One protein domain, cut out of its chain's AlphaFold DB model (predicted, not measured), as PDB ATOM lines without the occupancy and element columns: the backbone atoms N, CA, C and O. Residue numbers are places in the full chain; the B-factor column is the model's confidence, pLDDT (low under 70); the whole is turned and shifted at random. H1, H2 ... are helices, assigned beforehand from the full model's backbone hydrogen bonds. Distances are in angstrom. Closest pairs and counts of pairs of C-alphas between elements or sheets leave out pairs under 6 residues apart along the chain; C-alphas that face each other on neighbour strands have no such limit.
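What this domain is: This is residues 5 to 96 and 542 to 582 of the 699 residues of the protein "Hypothetical protein" of Timema douglasi (UniProt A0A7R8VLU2). Short helices are strung on long loops in a loose model: H1 to H4 make a small, loosely gathered cluster, H5 lies out at one end of the long axis, H7 and H8 lie at the other, and H6 stands off by itself. From H4 the long stretch of residues 44 to 76 loops out toward H7 and folds back to H5. The printed part has 133 residues with eight named helices, H1 to H8 in chain order, and no named strand; its class is all helix, though under half of the residues, 54, are in named elements. The radius of gyration of the C-alphas is 17.8 A, and they span 54 by 41 by 33 A.

How they stand to each other: H1, residues 5 to 8, and H2, residues 12 to 16, are close but not clearly touching; their closest C-alphas, those of Trp 8 and Phe 15, are 5.8 A apart. H3, residues 21 to 27, is close to H1 but not clearly touching, with the closest C-alphas, Leu 7 and Ile 25, at 7.7 A. H4, residues 38 to 43, is likewise close to H3 but not clearly touching: their closest C-alphas, Ile 25 and Ala 39, are 6.3 A apart, and the two run opposite ways at a steep tilt of 44 degrees. H4 is also close to H1 but not clearly touching, at 7.1 A between the closest C-alphas, Asn 6 and Leu 42. H5, residues 77 to 90, is apart from the other helices, and so is H6, residues 552 to 558. H7, residues 570 to 576, and H8, residues 579 to 582, meet only through their link. In H2 to H7 each O i to N i+4 pair is within hydrogen-bond range; H1 and H8 are too short for such a pair, and their single O i to N i+3 pair is within range in H1 but not in H8.

Where its parts are: H1 begins at C-alpha 5, (55.219, 43.472, -49.218). H5, the longest helix by residues, measures 20.0 A from C-alpha 77, (51.753, 67.845, -40.244), to C-alpha 90. H3 measures 9.9 A, H6 9.8 A, H7 9.7 A and H4 8.6 A. H8 ends at C-alpha 582, (51.119, 24.901, -27.323).

The domain as a whole: The two C-alphas farthest apart, those of Glu 78 and Trp 570, are 54.9 A apart. Residues 97 to 541 are not printed, and C-alphas 96 and 542 are 21.0 A apart across the cut. The links H4 to H5 and H6 to H7 are long. Residues 31 to 36 and 70 to 79, of which 77 to 79 belong to H5, are among the stretches that stand free. The mean pLDDT of the printed part is 74.7, and 38 residues are under 70, among them 562 to 582.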
ATOM      1  N   ALA A   5      54.762  43.538 -47.826       86.56
ATOM      2  CA  ALA A   5      55.219  43.472 -49.218       86.56
ATOM      3  C   ALA A   5      56.754  43.421 -49.356       86.56
ATOM      4  O   ALA A   5      57.272  42.976 -50.385       86.56
ATOM      5  N   ASN A   6      57.500  43.832 -48.324       87.12
ATOM      6  CA  ASN A   6      58.960  43.755 -48.319       87.12
ATOM      7  C   ASN A   6      59.480  42.307 -48.305       87.12
ATOM      8  O   ASN A   6      60.607  42.094 -48.749       87.12
ATOM      9  N   LEU A   7      58.677  41.315 -47.888       85.81
ATOM     10  CA  LEU A   7      59.036  39.892 -48.003       85.81
ATOM     11  C   LEU A   7      59.330  39.496 -49.457       85.81
ATOM     12  O   LEU A   7      60.289  38.779 -49.728       85.81
ATOM     13  N   TRP A   8      58.560  40.041 -50.399       88.69
ATOM     14  CA  TRP A   8      58.725  39.809 -51.838       88.69
ATOM     15  C   TRP A   8      59.446  40.964 -52.541       88.69
ATOM     16  O   TRP A   8      59.328  41.136 -53.755       88.69
ATOM     17  N   GLN A   9      60.209  41.771 -51.793       86.38
ATOM     18  CA  GLN A   9      60.961  42.920 -52.314       86.38
ATOM     19  C   GLN A   9      60.081  43.915 -53.092       86.38
ATOM     20  O   GLN A   9      60.524  44.465 -54.097       86.38
ATOM     21  N   GLN A  10      58.823  44.100 -52.672       85.88
ATOM     22  CA  GLN A  10      57.841  44.975 -53.333       85.88
ATOM     23  C   GLN A  10      57.562  44.620 -54.808       85.88
ATOM     24  O   GLN A  10      57.000  45.425 -55.546       85.88
ATOM     25  N   ASN A  11      57.922  43.407 -55.243       87.50
ATOM     26  CA  ASN A  11      57.699  42.954 -56.610       87.50
ATOM     27  C   ASN A  11      56.421  42.107 -56.686       87.50
ATOM     28  O   ASN A  11      56.419  40.982 -56.175       87.50
ATOM     29  N   PRO A  12      55.362  42.575 -57.377       85.44
ATOM     30  CA  PRO A  12      54.115  41.819 -57.486       85.44
ATOM     31  C   PRO A  12      54.333  40.476 -58.193       85.44
ATOM     32  O   PRO A  12      53.784  39.463 -57.780       85.44
ATOM     33  N   ASN A  13      55.221  40.430 -59.188       86.56
ATOM     34  CA  ASN A  13      55.535  39.197 -59.915       86.56
ATOM     35  C   ASN A  13      56.114  38.106 -59.002       86.56
ATOM     36  O   ASN A  13      55.766  36.943 -59.155       86.56
ATOM     37  N   LYS A  14      56.957  38.474 -58.025       85.00
ATOM     38  CA  LYS A  14      57.520  37.515 -57.060       85.00
ATOM     39  C   LYS A  14      56.470  37.000 -56.083       85.00
ATOM     40  O   LYS A  14      56.543  35.850 -55.677       85.00
ATOM     41  N   PHE A  15      55.501  37.842 -55.728       85.19
ATOM     42  CA  PHE A  15      54.366  37.448 -54.901       85.19
ATOM     43  C   PHE A  15      53.456  36.453 -55.638       85.19
ATOM     44  O   PHE A  15      53.112  35.416 -55.084       85.19
ATOM     45  N   PHE A  16      53.130  36.716 -56.908       83.69
ATOM     46  CA  PHE A  16      52.298  35.813 -57.716       83.69
ATOM     47  C   PHE A  16      52.999  34.504 -58.109       83.69
ATOM     48  O   PHE A  16      52.326  33.524 -58.396       83.69
ATOM     49  N   GLN A  17      54.333  34.465 -58.125       84.50
ATOM     50  CA  GLN A  17      55.110  33.244 -58.379       84.50
ATOM     51  C   GLN A  17      55.332  32.390 -57.119       84.50
ATOM     52  O   GLN A  17      55.812  31.263 -57.223       84.50
ATOM     53  N   ASP A  18      55.017  32.905 -55.927       81.81
ATOM     54  CA  ASP A  18      55.195  32.166 -54.677       81.81
ATOM     55  C   ASP A  18      54.072  31.131 -54.499       81.81
ATOM     56  O   ASP A  18      52.895  31.467 -54.336       81.81
ATOM     57  N   VAL A  19      54.455  29.852 -54.538       79.81
ATOM     58  CA  VAL A  19      53.554  28.695 -54.419       79.81
ATOM     59  C   VAL A  19      53.093  28.482 -52.970       79.81
ATOM     60  O   VAL A  19      52.057  27.860 -52.736       79.81
ATOM     61  N   SER A  20      53.837  28.988 -51.978       79.31
ATOM     62  CA  SER A  20      53.556  28.766 -50.555       79.31
ATOM     63  C   SER A  20      53.754  30.032 -49.719       79.31
ATOM     64  O   SER A  20      54.651  30.096 -48.878       79.31
ATOM     65  N   LEU A  21      52.850  31.004 -49.874       81.69
ATOM     66  CA  LEU A  21      52.883  32.289 -49.155       81.69
ATOM     67  C   LEU A  21      53.027  32.123 -47.631       81.69
ATOM     68  O   LEU A  21      53.839  32.795 -46.997       81.69
ATOM     69  N   LEU A  22      52.274  31.190 -47.034       80.38
ATOM     70  CA  LEU A  22      52.381  30.883 -45.603       80.38
ATOM     71  C   LEU A  22      53.761  30.313 -45.250       80.38
ATOM     72  O   LEU A  22      54.352  30.712 -44.252       80.38
ATOM     73  N   GLY A  23      54.305  29.419 -46.078       78.19
ATOM     74  CA  GLY A  23      55.644  28.860 -45.884       78.19
ATOM     75  C   GLY A  23      56.719  29.944 -45.872       78.19
ATOM     76  O   GLY A  23      57.576  29.944 -44.991       78.19
ATOM     77  N   THR A  24      56.618  30.914 -46.781       83.62
ATOM     78  CA  THR A  24      57.520  32.067 -46.850       83.62
ATOM     79  C   THR A  24      57.396  32.957 -45.614       83.62
ATOM     80  O   THR A  24      58.403  33.296 -45.008       83.62
ATOM     81  N   ILE A  25      56.184  33.292 -45.162       84.38
ATOM     82  CA  ILE A  25      55.995  34.124 -43.958       84.38
ATOM     83  C   ILE A  25      56.584  33.441 -42.712       84.38
ATOM     84  O   ILE A  25      57.296  34.075 -41.931       84.38
ATOM     85  N   TYR A  26      56.324  32.143 -42.538       81.12
ATOM     86  CA  TYR A  26      56.797  31.379 -41.381       81.12
ATOM     87  C   TYR A  26      58.279  30.981 -41.467       81.12
ATOM     88  O   TYR A  26      58.879  30.707 -40.429       81.12
ATOM     89  N   SER A  27      58.909  30.980 -42.649       78.56
ATOM     90  CA  SER A  27      60.356  30.730 -42.775       78.56
ATOM     91  C   SER A  27      61.193  31.878 -42.202       78.56
ATOM     92  O   SER A  27      62.259  31.646 -41.634       78.56
ATOM     93  N   TYR A  28      60.674  33.107 -42.266       75.31
ATOM     94  CA  TYR A  28      61.273  34.294 -41.646       75.31
ATOM     95  C   TYR A  28      60.915  34.459 -40.158       75.31
ATOM     96  O   TYR A  28      61.329  35.436 -39.517       75.31
ATOM     97  N   GLN A  29      60.180  33.503 -39.580       72.31
ATOM     98  CA  GLN A  29      59.927  33.446 -38.148       72.31
ATOM     99  C   GLN A  29      61.078  32.722 -37.433       72.31
ATOM    100  O   GLN A  29      61.138  31.497 -37.371       72.31
ATOM    101  N   ASN A  30      62.000  33.492 -36.851       64.44
ATOM    102  CA  ASN A  30      63.039  32.940 -35.982       64.44
ATOM    103  C   ASN A  30      62.491  32.701 -34.568       64.44
ATOM    104  O   ASN A  30      62.057  33.633 -33.897       64.44
ATOM    105  N   PHE A  31      62.569  31.457 -34.086       56.41
ATOM    106  CA  PHE A  31      62.122  31.069 -32.738       56.41
ATOM    107  C   PHE A  31      63.194  31.241 -31.644       56.41
ATOM    108  O   PHE A  31      62.934  30.949 -30.473       56.41
ATOM    109  N   GLN A  32      64.402  31.706 -31.989       49.97
ATOM    110  CA  GLN A  32      65.482  31.900 -31.017       49.97
ATOM    111  C   GLN A  32      65.119  32.996 -30.000       49.97
ATOM    112  O   GLN A  32      64.891  34.151 -30.364       49.97
ATOM    113  N   LYS A  33      65.080  32.637 -28.707       42.62
ATOM    114  CA  LYS A  33      64.859  33.577 -27.593       42.62
ATOM    115  C   LYS A  33      65.887  34.718 -27.665       42.62
ATOM    116  O   LYS A  33      67.085  34.457 -27.690       42.62
ATOM    117  N   GLY A  34      65.414  35.966 -27.691       49.72
ATOM    118  CA  GLY A  34      66.258  37.170 -27.659       49.72
ATOM    119  C   GLY A  34      66.501  37.865 -29.006       49.72
ATOM    120  O   GLY A  34      67.147  38.908 -29.019       49.72
ATOM    121  N   LYS A  35      65.976  37.348 -30.127       55.41
ATOM    122  CA  LYS A  35      66.000  38.033 -31.434       55.41
ATOM    123  C   LYS A  35      64.573  38.225 -31.950       55.41
ATOM    124  O   LYS A  35      63.785  37.287 -31.920       55.41
ATOM    125  N   MET A  36      64.244  39.438 -32.396       67.38
ATOM    126  CA  MET A  36      62.945  39.736 -33.011       67.38
ATOM    127  C   MET A  36      62.834  38.984 -34.342       67.38
ATOM    128  O   MET A  36      63.801  38.950 -35.110       67.38
ATOM    129  N   SER A  37      61.680  38.379 -34.631       78.38
ATOM    130  CA  SER A  37      61.492  37.737 -35.930       78.38
ATOM    131  C   SER A  37      61.332  38.784 -37.034       78.38
ATOM    132  O   SER A  37      60.714  39.832 -36.839       78.38
ATOM    133  N   LEU A  38      61.890  38.506 -38.215       82.88
ATOM    134  CA  LEU A  38      61.784  39.415 -39.356       82.88
ATOM    135  C   LEU A  38      60.322  39.550 -39.806       82.88
ATOM    136  O   LEU A  38      59.901  40.635 -40.195       82.88
ATOM    137  N   ALA A  39      59.536  38.478 -39.677       82.81
ATOM    138  CA  ALA A  39      58.099  38.501 -39.921       82.81
ATOM    139  C   ALA A  39      57.370  39.512 -39.012       82.81
ATOM    140  O   ALA A  39      56.671  40.381 -39.521       82.81
ATOM    141  N   GLU A  40      57.592  39.486 -37.693       83.62
ATOM    142  CA  GLU A  40      56.972  40.456 -36.768       83.62
ATOM    143  C   GLU A  40      57.445  41.888 -37.024       83.62
ATOM    144  O   GLU A  40      56.668  42.828 -36.873       83.62
ATOM    145  N   ILE A  41      58.707  42.066 -37.436       86.62
ATOM    146  CA  ILE A  41      59.217  43.367 -37.879       86.62
ATOM    147  C   ILE A  41      58.377  43.862 -39.058       86.62
ATOM    148  O   ILE A  41      57.762  44.916 -38.960       86.62
ATOM    149  N   LEU A  42      58.291  43.092 -40.146       87.75
ATOM    150  CA  LEU A  42      57.628  43.524 -41.379       87.75
ATOM    151  C   LEU A  42      56.110  43.699 -41.262       87.75
ATOM    152  O   LEU A  42      55.555  44.551 -41.956       87.75
ATOM    153  N   PHE A  43      55.450  42.906 -40.416       87.06
ATOM    154  CA  PHE A  43      54.013  43.016 -40.152       87.06
ATOM    155  C   PHE A  43      53.667  44.092 -39.115       87.06
ATOM    156  O   PHE A  43      52.493  44.440 -38.994       87.06
ATOM    157  N   GLY A  44      54.652  44.599 -38.361       82.38
ATOM    158  CA  GLY A  44      54.463  45.613 -37.318       82.38
ATOM    159  C   GLY A  44      53.541  45.181 -36.169       82.38
ATOM    160  O   GLY A  44      53.069  46.025 -35.416       82.38
ATOM    161  N   LEU A  45      53.260  43.880 -36.057       83.75
ATOM    162  CA  LEU A  45      52.367  43.251 -35.085       83.75
ATOM    163  C   LEU A  45      52.946  41.892 -34.684       83.75
ATOM    164  O   LEU A  45      53.738  41.296 -35.420       83.75
ATOM    165  N   ASN A  46      52.520  41.368 -33.535       81.19
ATOM    166  CA  ASN A  46      52.842  39.991 -33.181       81.19
ATOM    167  C   ASN A  46      52.166  39.035 -34.179       81.19
ATOM    168  O   ASN A  46      50.981  39.193 -34.479       81.19
ATOM    169  N   MET A  47      52.874  38.004 -34.656       79.06
ATOM    170  CA  MET A  47      52.309  37.035 -35.611       79.06
ATOM    171  C   MET A  47      51.007  36.398 -35.110       79.06
ATOM    172  O   MET A  47      50.133  36.085 -35.917       79.06
ATOM    173  N   LYS A  48      50.833  36.269 -33.789       76.12
ATOM    174  CA  LYS A  48      49.600  35.767 -33.163       76.12
ATOM    175  C   LYS A  48      48.374  36.655 -33.414       76.12
ATOM    176  O   LYS A  48      47.266  36.139 -33.513       76.12
ATOM    177  N   GLU A  49      48.573  37.964 -33.523       75.75
ATOM    178  CA  GLU A  49      47.507  38.962 -33.677       75.75
ATOM    179  C   GLU A  49      47.112  39.171 -35.142       75.75
ATOM    180  O   GLU A  49      45.999  39.595 -35.433       75.75
ATOM    181  N   THR A  50      47.989  38.795 -36.081       82.19
ATOM    182  CA  THR A  50      47.740  38.967 -37.522       82.19
ATOM    183  C   THR A  50      46.567  38.141 -38.059       82.19
ATOM    184  O   THR A  50      46.082  38.395 -39.161       82.19
ATOM    185  N   GLY A  51      46.121  37.120 -37.315       77.31
ATOM    186  CA  GLY A  51      45.099  36.163 -37.756       77.31
ATOM    187  C   GLY A  51      45.609  35.111 -38.754       77.31
ATOM    188  O   GLY A  51      44.867  34.190 -39.121       77.31
ATOM    189  N   ILE A  52      46.881  35.200 -39.161       82.00
ATOM    190  CA  ILE A  52      47.555  34.231 -40.025       82.00
ATOM    191  C   ILE A  52      47.921  33.007 -39.177       82.00
ATOM    192  O   ILE A  52      48.565  33.127 -38.137       82.00
ATOM    193  N   LYS A  53      47.484  31.813 -39.601       75.50
ATOM    194  CA  LYS A  53      47.850  30.538 -38.960       75.50
ATOM    195  C   LYS A  53      48.671  29.696 -39.923       75.50
ATOM    196  O   LYS A  53      48.277  29.559 -41.078       75.50
ATOM    197  N   ARG A  54      49.732  29.065 -39.412       72.12
ATOM    198  CA  ARG A  54      50.608  28.162 -40.172       72.12
ATOM    199  C   ARG A  54      49.845  26.991 -40.784       72.12
ATOM    200  O   ARG A  54      50.070  26.659 -41.939       72.12
ATOM    201  N   TYR A  55      48.903  26.435 -40.020       71.25
ATOM    202  CA  TYR A  55      48.037  25.339 -40.444       71.25
ATOM    203  C   TYR A  55      46.570  25.695 -40.157       71.25
ATOM    204  O   TYR A  55      46.110  25.621 -39.011       71.25
ATOM    205  N   PRO A  56      45.805  26.169 -41.156       66.62
ATOM    206  CA  PRO A  56      44.398  26.490 -40.964       66.62
ATOM    207  C   PRO A  56      43.553  25.205 -40.889       66.62
ATOM    208  O   PRO A  56      43.158  24.655 -41.905       66.62
ATOM    209  N   LEU A  57      43.200  24.774 -39.674       61.91
ATOM    210  CA  LEU A  57      42.371  23.574 -39.441       61.91
ATOM    211  C   LEU A  57      40.905  23.699 -39.921       61.91
ATOM    212  O   LEU A  57      40.192  22.705 -39.989       61.91
ATOM    213  N   SER A  58      40.422  24.912 -40.220       61.94
ATOM    214  CA  SER A  58      39.050  25.153 -40.691       61.94
ATOM    215  C   SER A  58      38.973  26.386 -41.600       61.94
ATOM    216  O   SER A  58      39.563  27.435 -41.292       61.94
ATOM    217  N   THR A  59      38.225  26.261 -42.702       66.44
ATOM    218  CA  THR A  59      37.918  27.308 -43.692       66.44
ATOM    219  C   THR A  59      36.776  28.198 -43.199       66.44
ATOM    220  O   THR A  59      35.658  28.155 -43.709       66.44
ATOM    221  N   ARG A  60      37.041  28.983 -42.153       69.44
ATOM    222  CA  ARG A  60      36.120  30.013 -41.641       69.44
ATOM    223  C   ARG A  60      36.568  31.396 -42.102       69.44
ATOM    224  O   ARG A  60      37.753  31.591 -42.360       69.44
ATOM    225  N   GLN A  61      35.639  32.350 -42.154       72.12
ATOM    226  CA  GLN A  61      35.963  33.770 -42.322       72.12
ATOM    227  C   GLN A  61      36.935  34.216 -41.214       72.12
ATOM    228  O   GLN A  61      36.760  33.847 -40.050       72.12
ATOM    229  N   ARG A  62      37.971  34.980 -41.575       76.44
ATOM    230  CA  ARG A  62      39.005  35.472 -40.651       76.44
ATOM    231  C   ARG A  62      39.282  36.941 -40.907       76.44
ATOM    232  O   ARG A  62      39.182  37.405 -42.037       76.44
ATOM    233  N   ILE A  63      39.672  37.633 -39.847       80.00
ATOM    234  CA  ILE A  63      40.157  39.006 -39.914       80.00
ATOM    235  C   ILE A  63      41.675  38.922 -40.018       80.00
ATOM    236  O   ILE A  63      42.313  38.321 -39.153       80.00
ATOM    237  N   LEU A  64      42.230  39.484 -41.086       84.19
ATOM    238  CA  LEU A  64      43.670  39.641 -41.241       84.19
ATOM    239  C   LEU A  64      44.051  41.040 -40.774       84.19
ATOM    240  O   LEU A  64      43.475  42.024 -41.235       84.19
ATOM    241  N   GLN A  65      45.006  41.112 -39.854       85.44
ATOM    242  CA  GLN A  65      45.508  42.370 -39.316       85.44
ATOM    243  C   GLN A  65      46.997  42.487 -39.623       85.44
ATOM    244  O   GLN A  65      47.762  41.539 -39.461       85.44
ATOM    245  N   TYR A  66      47.409  43.656 -40.090       87.81
ATOM    246  CA  TYR A  66      48.810  44.001 -40.282       87.81
ATOM    247  C   TYR A  66      48.965  45.507 -40.099       87.81
ATOM    248  O   TYR A  66      48.037  46.273 -40.364       87.81
ATOM    249  N   ALA A  67      50.141  45.926 -39.650       87.62
ATOM    250  CA  ALA A  67      50.504  47.324 -39.540       87.62
ATOM    251  C   ALA A  67      51.515  47.684 -40.629       87.62
ATOM    252  O   ALA A  67      52.376  46.892 -41.016       87.62
ATOM    253  N   VAL A  68      51.395  48.904 -41.139       88.25
ATOM    254  CA  VAL A  68      52.346  49.479 -42.085       88.25
ATOM    255  C   VAL A  68      53.074  50.601 -41.372       88.25
ATOM    256  O   VAL A  68      52.477  51.621 -41.032       88.25
ATOM    257  N   THR A  69      54.371  50.416 -41.152       87.44
ATOM    258  CA  THR A  69      55.177  51.365 -40.385       87.44
ATOM    259  C   THR A  69      55.848  52.355 -41.330       87.44
ATOM    260  O   THR A  69      56.634  51.986 -42.212       87.44
ATOM    261  N   ILE A  70      55.563  53.641 -41.149       87.50
ATOM    262  CA  ILE A  70      56.220  54.730 -41.873       87.50
ATOM    263  C   ILE A  70      57.208  55.390 -40.915       87.50
ATOM    264  O   ILE A  70      56.839  55.788 -39.817       87.50
ATOM    265  N   PHE A  71      58.470  55.482 -41.336       86.25
ATOM    266  CA  PHE A  71      59.499  56.204 -40.599       86.25
ATOM    267  C   PHE A  71      59.665  57.589 -41.218       86.25
ATOM    268  O   PHE A  71      59.884  57.698 -42.426       86.25
ATOM    269  N   LEU A  72      59.551  58.621 -40.388       85.25
ATOM    270  CA  LEU A  72      59.701  60.018 -40.773       85.25
ATOM    271  C   LEU A  72      60.901  60.587 -40.015       85.25
ATOM    272  O   LEU A  72      60.972  60.465 -38.794       85.25
ATOM    273  N   LYS A  73      61.850  61.185 -40.740       83.38
ATOM    274  CA  LYS A  73      62.986  61.889 -40.128       83.38
ATOM    275  C   LYS A  73      62.549  63.232 -39.538       83.38
ATOM    276  O   LYS A  73      63.040  63.633 -38.490       83.38
ATOM    277  N   GLU A  74      61.628  63.903 -40.222       84.31
ATOM    278  CA  GLU A  74      61.068  65.199 -39.851       84.31
ATOM    279  C   GLU A  74      59.547  65.066 -39.751       84.31
ATOM    280  O   GLU A  74      58.925  64.349 -40.538       84.31
ATOM    281  N   TYR A  75      58.959  65.707 -38.741       85.19
ATOM    282  CA  TYR A  75      57.521  65.668 -38.503       85.19
ATOM    283  C   TYR A  75      56.827  66.739 -39.348       85.19
ATOM    284  O   TYR A  75      56.897  67.922 -39.024       85.19
ATOM    285  N   ASP A  76      56.169  66.308 -40.426       87.00
ATOM    286  CA  ASP A  76      55.373  67.164 -41.307       87.00
ATOM    287  C   ASP A  76      53.875  66.898 -41.100       87.00
ATOM    288  O   ASP A  76      53.362  65.813 -41.393       87.00
ATOM    289  N   ILE A  77      53.182  67.904 -40.566       86.06
ATOM    290  CA  ILE A  77      51.753  67.845 -40.244       86.06
ATOM    291  C   ILE A  77      50.909  67.875 -41.525       86.06
ATOM    292  O   ILE A  77      49.935  67.131 -41.625       86.06
ATOM    293  N   GLU A  78      51.299  68.668 -42.529       88.62
ATOM    294  CA  GLU A  78      50.521  68.831 -43.764       88.62
ATOM    295  C   GLU A  78      50.489  67.527 -44.566       88.62
ATOM    296  O   GLU A  78      49.438  67.103 -45.060       88.62
ATOM    297  N   PHE A  79      51.634  66.844 -44.640       89.88
ATOM    298  CA  PHE A  79      51.721  65.527 -45.259       89.88
ATOM    299  C   PHE A  79      50.844  64.492 -44.540       89.88
ATOM    300  O   PHE A  79      50.136  63.723 -45.198       89.88
ATOM    301  N   LEU A  80      50.871  64.463 -43.202       86.88
ATOM    302  CA  LEU A  80      50.095  63.508 -42.404       86.88
ATOM    303  C   LEU A  80      48.589  63.735 -42.531       86.88
ATOM    304  O   LEU A  80      47.843  62.769 -42.716       86.88
ATOM    305  N   ASP A  81      48.145  64.989 -42.506       85.88
ATOM    306  CA  ASP A  81      46.735  65.335 -42.682       85.88
ATOM    307  C   ASP A  81      46.256  65.012 -44.100       85.88
ATOM    308  O   ASP A  81      45.200  64.396 -44.280       85.88
ATOM    309  N   GLY A  82      47.060  65.335 -45.118       89.69
ATOM    310  CA  GLY A  82      46.775  64.970 -46.505       89.69
ATOM    311  C   GLY A  82      46.697  63.453 -46.708       89.69
ATOM    312  O   GLY A  82      45.791  62.951 -47.383       89.69
ATOM    313  N   LEU A  83      47.603  62.699 -46.079       88.19
ATOM    314  CA  LEU A  83      47.608  61.238 -46.110       88.19
ATOM    315  C   LEU A  83      46.368  60.659 -45.420       88.19
ATOM    316  O   LEU A  83      45.699  59.800 -45.999       88.19
ATOM    317  N   ARG A  84      46.020  61.158 -44.229       85.00
ATOM    318  CA  ARG A  84      44.821  60.751 -43.485       85.00
ATOM    319  C   ARG A  84      43.556  60.988 -44.307       85.00
ATOM    320  O   ARG A  84      42.732  60.084 -44.424       85.00
ATOM    321  N   GLN A  85      43.420  62.160 -44.928       85.12
ATOM    322  CA  GLN A  85      42.280  62.477 -45.793       85.12
ATOM    323  C   GLN A  85      42.209  61.554 -47.012       85.12
ATOM    324  O   GLN A  85      41.135  61.058 -47.356       85.12
ATOM    325  N   LYS A  86      43.345  61.291 -47.670       89.69
ATOM    326  CA  LYS A  86      43.394  60.397 -48.832       89.69
ATOM    327  C   LYS A  86      43.014  58.964 -48.458       89.69
ATOM    328  O   LYS A  86      42.245  58.341 -49.181       89.69
ATOM    329  N   LEU A  87      43.513  58.454 -47.334       86.06
ATOM    330  CA  LEU A  87      43.201  57.105 -46.859       86.06
ATOM    331  C   LEU A  87      41.736  56.974 -46.442       86.06
ATOM    332  O   LEU A  87      41.101  56.005 -46.838       86.06
ATOM    333  N   ALA A  88      41.180  57.969 -45.744       82.06
ATOM    334  CA  ALA A  88      39.765  57.989 -45.373       82.06
ATOM    335  C   ALA A  88      38.830  58.022 -46.597       82.06
ATOM    336  O   ALA A  88      37.752  57.436 -46.566       82.06
ATOM    337  N   ARG A  89      39.248  58.671 -47.695       84.00
ATOM    338  CA  ARG A  89      38.501  58.671 -48.967       84.00
ATOM    339  C   ARG A  89      38.557  57.327 -49.696       84.00
ATOM    340  O   ARG A  89      37.568  56.937 -50.302       84.00
ATOM    341  N   VAL A  90      39.712  56.656 -49.692       85.75
ATOM    342  CA  VAL A  90      39.913  55.385 -50.420       85.75
ATOM    343  C   VAL A  90      39.348  54.192 -49.643       85.75
ATOM    344  O   VAL A  90      38.837  53.254 -50.248       85.75
ATOM    345  N   TYR A  91      39.416  54.236 -48.314       80.62
ATOM    346  CA  TYR A  91      38.946  53.188 -47.416       80.62
ATOM    347  C   TYR A  91      37.958  53.793 -46.413       80.62
ATOM    348  O   TYR A  91      38.374  54.206 -45.326       80.62
ATOM    349  N   PRO A  92      36.664  53.895 -46.769       69.62
ATOM    350  CA  PRO A  92      35.670  54.442 -45.862       69.62
ATOM    351  C   PRO A  92      35.608  53.577 -44.601       69.62
ATOM    352  O   PRO A  92      35.441  52.358 -44.662       69.62
ATOM    353  N   LEU A  93      35.772  54.211 -43.443       61.91
ATOM    354  CA  LEU A  93      35.544  53.567 -42.159       61.91
ATOM    355  C   LEU A  93      34.043  53.275 -42.063       61.91
ATOM    356  O   LEU A  93      33.244  54.202 -42.020       61.91
ATOM    357  N   ASN A  94      33.646  52.003 -41.991       54.53
ATOM    358  CA  ASN A  94      32.248  51.592 -41.772       54.53
ATOM    359  C   ASN A  94      31.734  51.928 -40.348       54.53
ATOM    360  O   ASN A  94      30.861  51.243 -39.812       54.53
ATOM    361  N   GLN A  95      32.290  52.953 -39.701       55.16
ATOM    362  CA  GLN A  95      31.776  53.493 -38.453       55.16
ATOM    363  C   GLN A  95      30.721  54.545 -38.808       55.16
ATOM    364  O   GLN A  95      31.037  55.474 -39.550       55.16
ATOM    365  N   PRO A  96      29.471  54.416 -38.332       46.03
ATOM    366  CA  PRO A  96      28.545  55.529 -38.416       46.03
ATOM    367  C   PRO A  96      29.139  56.693 -37.621       46.03
ATOM    368  O   PRO A  96      29.546  56.525 -36.471       46.03
ATOM    369  N   PRO A 542      49.965  58.516 -33.277       79.50
ATOM    370  CA  PRO A 542      48.731  57.736 -33.244       79.50
ATOM    371  C   PRO A 542      48.526  56.925 -34.529       79.50
ATOM    372  O   PRO A 542      48.717  57.425 -35.641       79.50
ATOM    373  N   CYS A 543      48.121  55.662 -34.387       78.06
ATOM    374  CA  CYS A 543      47.931  54.779 -35.533       78.06
ATOM    375  C   CYS A 543      46.715  55.198 -36.375       78.06
ATOM    376  O   CYS A 543      45.609  55.372 -35.860       78.06
ATOM    377  N   MET A 544      46.892  55.286 -37.696       79.06
ATOM    378  CA  MET A 544      45.779  55.450 -38.633       79.06
ATOM    379  C   MET A 544      45.112  54.096 -38.873       79.06
ATOM    380  O   MET A 544      45.715  53.186 -39.442       79.06
ATOM    381  N   ARG A 545      43.864  53.962 -38.428       79.81
ATOM    382  CA  ARG A 545      43.100  52.717 -38.525       79.81
ATOM    383  C   ARG A 545      42.360  52.667 -39.860       79.81
ATOM    384  O   ARG A 545      41.686  53.623 -40.234       79.81
ATOM    385  N   ILE A 546      42.525  51.562 -40.582       81.06
ATOM    386  CA  ILE A 546      41.926  51.328 -41.899       81.06
ATOM    387  C   ILE A 546      41.223  49.976 -41.856       81.06
ATOM    388  O   ILE A 546      41.773  49.007 -41.332       81.06
ATOM    389  N   SER A 547      40.022  49.903 -42.425       80.69
ATOM    390  CA  SER A 547      39.305  48.647 -42.625       80.69
ATOM    391  C   SER A 547      38.938  48.493 -44.097       80.69
ATOM    392  O   SER A 547      38.608  49.461 -44.778       80.69
ATOM    393  N   HIS A 548      39.049  47.270 -44.605       83.00
ATOM    394  CA  HIS A 548      38.668  46.936 -45.968       83.00
ATOM    395  C   HIS A 548      38.007  45.562 -45.975       83.00
ATOM    396  O   HIS A 548      38.554  44.598 -45.436       83.00
ATOM    397  N   VAL A 549      36.813  45.484 -46.561       82.25
ATOM    398  CA  VAL A 549      36.062  44.234 -46.680       82.25
ATOM    399  C   VAL A 549      36.400  43.598 -48.014       82.25
ATOM    400  O   VAL A 549      36.147  44.192 -49.057       82.25
ATOM    401  N   VAL A 550      36.935  42.381 -47.974       82.50
ATOM    402  CA  VAL A 550      37.166  41.567 -49.170       82.50
ATOM    403  C   VAL A 550      36.094  40.488 -49.216       82.50
ATOM    404  O   VAL A 550      35.962  39.705 -48.273       82.50
ATOM    405  N   THR A 551      35.314  40.444 -50.298       83.94
ATOM    406  CA  THR A 551      34.291  39.401 -50.456       83.94
ATOM    407  C   THR A 551      34.934  38.048 -50.788       83.94
ATOM    408  O   THR A 551      36.030  38.006 -51.355       83.94
ATOM    409  N   PRO A 552      34.283  36.913 -50.466       81.38
ATOM    410  CA  PRO A 552      34.826  35.585 -50.761       81.38
ATOM    411  C   PRO A 552      35.139  35.378 -52.248       81.38
ATOM    412  O   PRO A 552      36.131  34.734 -52.582       81.38
ATOM    413  N   ASP A 553      34.327  35.953 -53.136       83.62
ATOM    414  CA  ASP A 553      34.522  35.851 -54.583       83.62
ATOM    415  C   ASP A 553      35.728  36.666 -55.048       83.62
ATOM    416  O   ASP A 553      36.569  36.159 -55.788       83.62
ATOM    417  N   GLN A 554      35.896  37.887 -54.530       84.69
ATOM    418  CA  GLN A 554      37.107  38.675 -54.770       84.69
ATOM    419  C   GLN A 554      38.355  37.957 -54.245       84.69
ATOM    420  O   GLN A 554      39.361  37.888 -54.946       84.69
ATOM    421  N   ALA A 555      38.286  37.354 -53.056       80.75
ATOM    422  CA  ALA A 555      39.392  36.579 -52.499       80.75
ATOM    423  C   ALA A 555      39.745  35.359 -53.369       80.75
ATOM    424  O   ALA A 555      40.922  35.048 -53.531       80.75
ATOM    425  N   ARG A 556      38.749  34.688 -53.967       78.94
ATOM    426  CA  ARG A 556      38.974  33.595 -54.929       78.94
ATOM    427  C   ARG A 556      39.644  34.084 -56.209       78.94
ATOM    428  O   ARG A 556      40.539  33.402 -56.695       78.94
ATOM    429  N   HIS A 557      39.249  35.245 -56.727       81.69
ATOM    430  CA  HIS A 557      39.875  35.840 -57.913       81.69
ATOM    431  C   HIS A 557      41.312  36.313 -57.667       81.69
ATOM    432  O   HIS A 557      42.137  36.244 -58.572       81.69
ATOM    433  N   LEU A 558      41.619  36.779 -56.454       78.94
ATOM    434  CA  LEU A 558      42.958  37.229 -56.056       78.94
ATOM    435  C   LEU A 558      43.897  36.080 -55.660       78.94
ATOM    436  O   LEU A 558      45.091  36.304 -55.457       78.94
ATOM    437  N   ARG A 559      43.371  34.859 -55.516       75.88
ATOM    438  CA  ARG A 559      44.153  33.692 -55.116       75.88
ATOM    439  C   ARG A 559      45.086  33.252 -56.241       75.88
ATOM    440  O   ARG A 559      44.685  33.195 -57.401       75.88
ATOM    441  N   ASN A 560      46.314  32.882 -55.885       76.56
ATOM    442  CA  ASN A 560      47.270  32.333 -56.840       76.56
ATOM    443  C   ASN A 560      46.742  30.992 -57.406       76.56
ATOM    444  O   ASN A 560      46.485  30.075 -56.620       76.56
ATOM    445  N   PRO A 561      46.579  30.841 -58.736       71.44
ATOM    446  CA  PRO A 561      46.092  29.601 -59.344       71.44
ATOM    447  C   PRO A 561      47.023  28.398 -59.128       71.44
ATOM    448  O   PRO A 561      46.555  27.261 -59.164       71.44
ATOM    449  N   GLU A 562      48.319  28.621 -58.880       69.81
ATOM    450  CA  GLU A 562      49.290  27.549 -58.610       69.81
ATOM    451  C   GLU A 562      49.323  27.106 -57.137       69.81
ATOM    452  O   GLU A 562      49.939  26.090 -56.798       69.81
ATOM    453  N   GLU A 563      48.631  27.823 -56.246       69.00
ATOM    454  CA  GLU A 563      48.537  27.473 -54.830       69.00
ATOM    455  C   GLU A 563      47.622  26.251 -54.650       69.00
ATOM    456  O   GLU A 563      46.395  26.349 -54.518       69.00
ATOM    457  N   LYS A 564      48.228  25.061 -54.622       62.72
ATOM    458  CA  LYS A 564      47.513  23.816 -54.317       62.72
ATOM    459  C   LYS A 564      46.840  23.941 -52.953       62.72
ATOM    460  O   LYS A 564      47.472  24.324 -51.969       62.72
ATOM    461  N   ALA A 565      45.553  23.590 -52.876       59.03
ATOM    462  CA  ALA A 565      44.894  23.406 -51.589       59.03
ATOM    463  C   ALA A 565      45.711  22.379 -50.795       59.03
ATOM    464  O   ALA A 565      45.833  21.234 -51.234       59.03
ATOM    465  N   GLN A 566      46.314  22.806 -49.680       56.53
ATOM    466  CA  GLN A 566      47.028  21.896 -48.794       56.53
ATOM    467  C   GLN A 566      46.046  20.794 -48.400       56.53
ATOM    468  O   GLN A 566      45.051  21.048 -47.719       56.53
ATOM    469  N   HIS A 567      46.280  19.582 -48.900       46.09
ATOM    470  CA  HIS A 567      45.574  18.416 -48.406       46.09
ATOM    471  C   HIS A 567      45.923  18.290 -46.925       46.09
ATOM    472  O   HIS A 567      47.055  18.567 -46.529       46.09
ATOM    473  N   PHE A 568      44.942  17.929 -46.105       51.19
ATOM    474  CA  PHE A 568      45.151  17.720 -44.680       51.19
ATOM    475  C   PHE A 568      46.116  16.543 -44.493       51.19
ATOM    476  O   PHE A 568      45.715  15.383 -44.460       51.19
ATOM    477  N   GLU A 569      47.413  16.827 -44.442       57.28
ATOM    478  CA  GLU A 569      48.426  15.827 -44.151       57.28
ATOM    479  C   GLU A 569      48.483  15.657 -42.636       57.28
ATOM    480  O   GLU A 569      48.657  16.631 -41.904       57.28
ATOM    481  N   TRP A 570      48.386  14.423 -42.140       56.62
ATOM    482  CA  TRP A 570      48.538  14.099 -40.713       56.62
ATOM    483  C   TRP A 570      49.837  14.654 -40.098       56.62
ATOM    484  O   TRP A 570      49.902  14.900 -38.896       56.62
ATOM    485  N   GLN A 571      50.844  14.928 -40.930       53.19
ATOM    486  CA  GLN A 571      52.092  15.596 -40.561       53.19
ATOM    487  C   GLN A 571      51.883  17.059 -40.120       53.19
ATOM    488  O   GLN A 571      52.556  17.519 -39.203       53.19
ATOM    489  N   SER A 572      50.913  17.774 -40.702       52.53
ATOM    490  CA  SER A 572      50.532  19.137 -40.297       52.53
ATOM    491  C   SER A 572      49.795  19.167 -38.958       52.53
ATOM    492  O   SER A 572      50.014  20.075 -38.163       52.53
ATOM    493  N   LEU A 573      48.986  18.138 -38.667       54.56
ATOM    494  CA  LEU A 573      48.355  17.951 -37.362       54.56
ATOM    495  C   LEU A 573      49.403  17.591 -36.300       54.56
ATOM    496  O   LEU A 573      49.346  18.130 -35.206       54.56
ATOM    497  N   ALA A 574      50.378  16.737 -36.627       55.47
ATOM    498  CA  ALA A 574      51.478  16.384 -35.729       55.47
ATOM    499  C   ALA A 574      52.396  17.582 -35.421       55.47
ATOM    500  O   ALA A 574      52.746  17.794 -34.266       55.47
ATOM    501  N   ALA A 575      52.724  18.405 -36.424       54.19
ATOM    502  CA  ALA A 575      53.479  19.646 -36.232       54.19
ATOM    503  C   ALA A 575      52.673  20.699 -35.454       54.19
ATOM    504  O   ALA A 575      53.221  21.397 -34.610       54.19
ATOM    505  N   ALA A 576      51.362  20.783 -35.694       51.50
ATOM    506  CA  ALA A 576      50.461  21.638 -34.931       51.50
ATOM    507  C   ALA A 576      50.129  21.093 -33.534       51.50
ATOM    508  O   ALA A 576      49.506  21.840 -32.794       51.50
ATOM    509  N   LEU A 577      50.492  19.838 -33.211       50.78
ATOM    510  CA  LEU A 577      50.390  19.147 -31.909       50.78
ATOM    511  C   LEU A 577      51.723  19.156 -31.123       50.78
ATOM    512  O   LEU A 577      51.774  18.653 -30.001       50.78
ATOM    513  N   ASP A 578      52.792  19.727 -31.689       40.53
ATOM    514  CA  ASP A 578      54.121  19.757 -31.074       40.53
ATOM    515  C   ASP A 578      54.100  20.640 -29.797       40.53
ATOM    516  O   ASP A 578      53.627  21.785 -29.849       40.53
ATOM    517  N   PRO A 579      54.591  20.176 -28.625       39.16
ATOM    518  CA  PRO A 579      54.460  20.897 -27.349       39.16
ATOM    519  C   PRO A 579      55.111  22.290 -27.342       39.16
ATOM    520  O   PRO A 579      54.784  23.137 -26.506       39.16
ATOM    521  N   LEU A 580      56.035  22.545 -28.270       40.97
ATOM    522  CA  LEU A 580      56.697  23.838 -28.442       40.97
ATOM    523  C   LEU A 580      55.763  24.928 -28.993       40.97
ATOM    524  O   LEU A 580      55.961  26.092 -28.648       40.97
ATOM    525  N   ASP A 581      54.723  24.573 -29.759       37.31
ATOM    526  CA  ASP A 581      53.699  25.531 -30.193       37.31
ATOM    527  C   ASP A 581      52.657  25.759 -29.070       37.31
ATOM    528  O   ASP A 581      52.426  26.908 -28.681       37.31
ATOM    529  N   PHE A 582      52.110  24.716 -28.417       34.78
ATOM    530  CA  PHE A 582      51.119  24.901 -27.323       34.78
ATOM    531  C   PHE A 582      51.671  25.584 -26.080       34.78
ATOM    532  O   PHE A 582      50.949  26.348 -25.441       34.78
TER     533      PHE A 582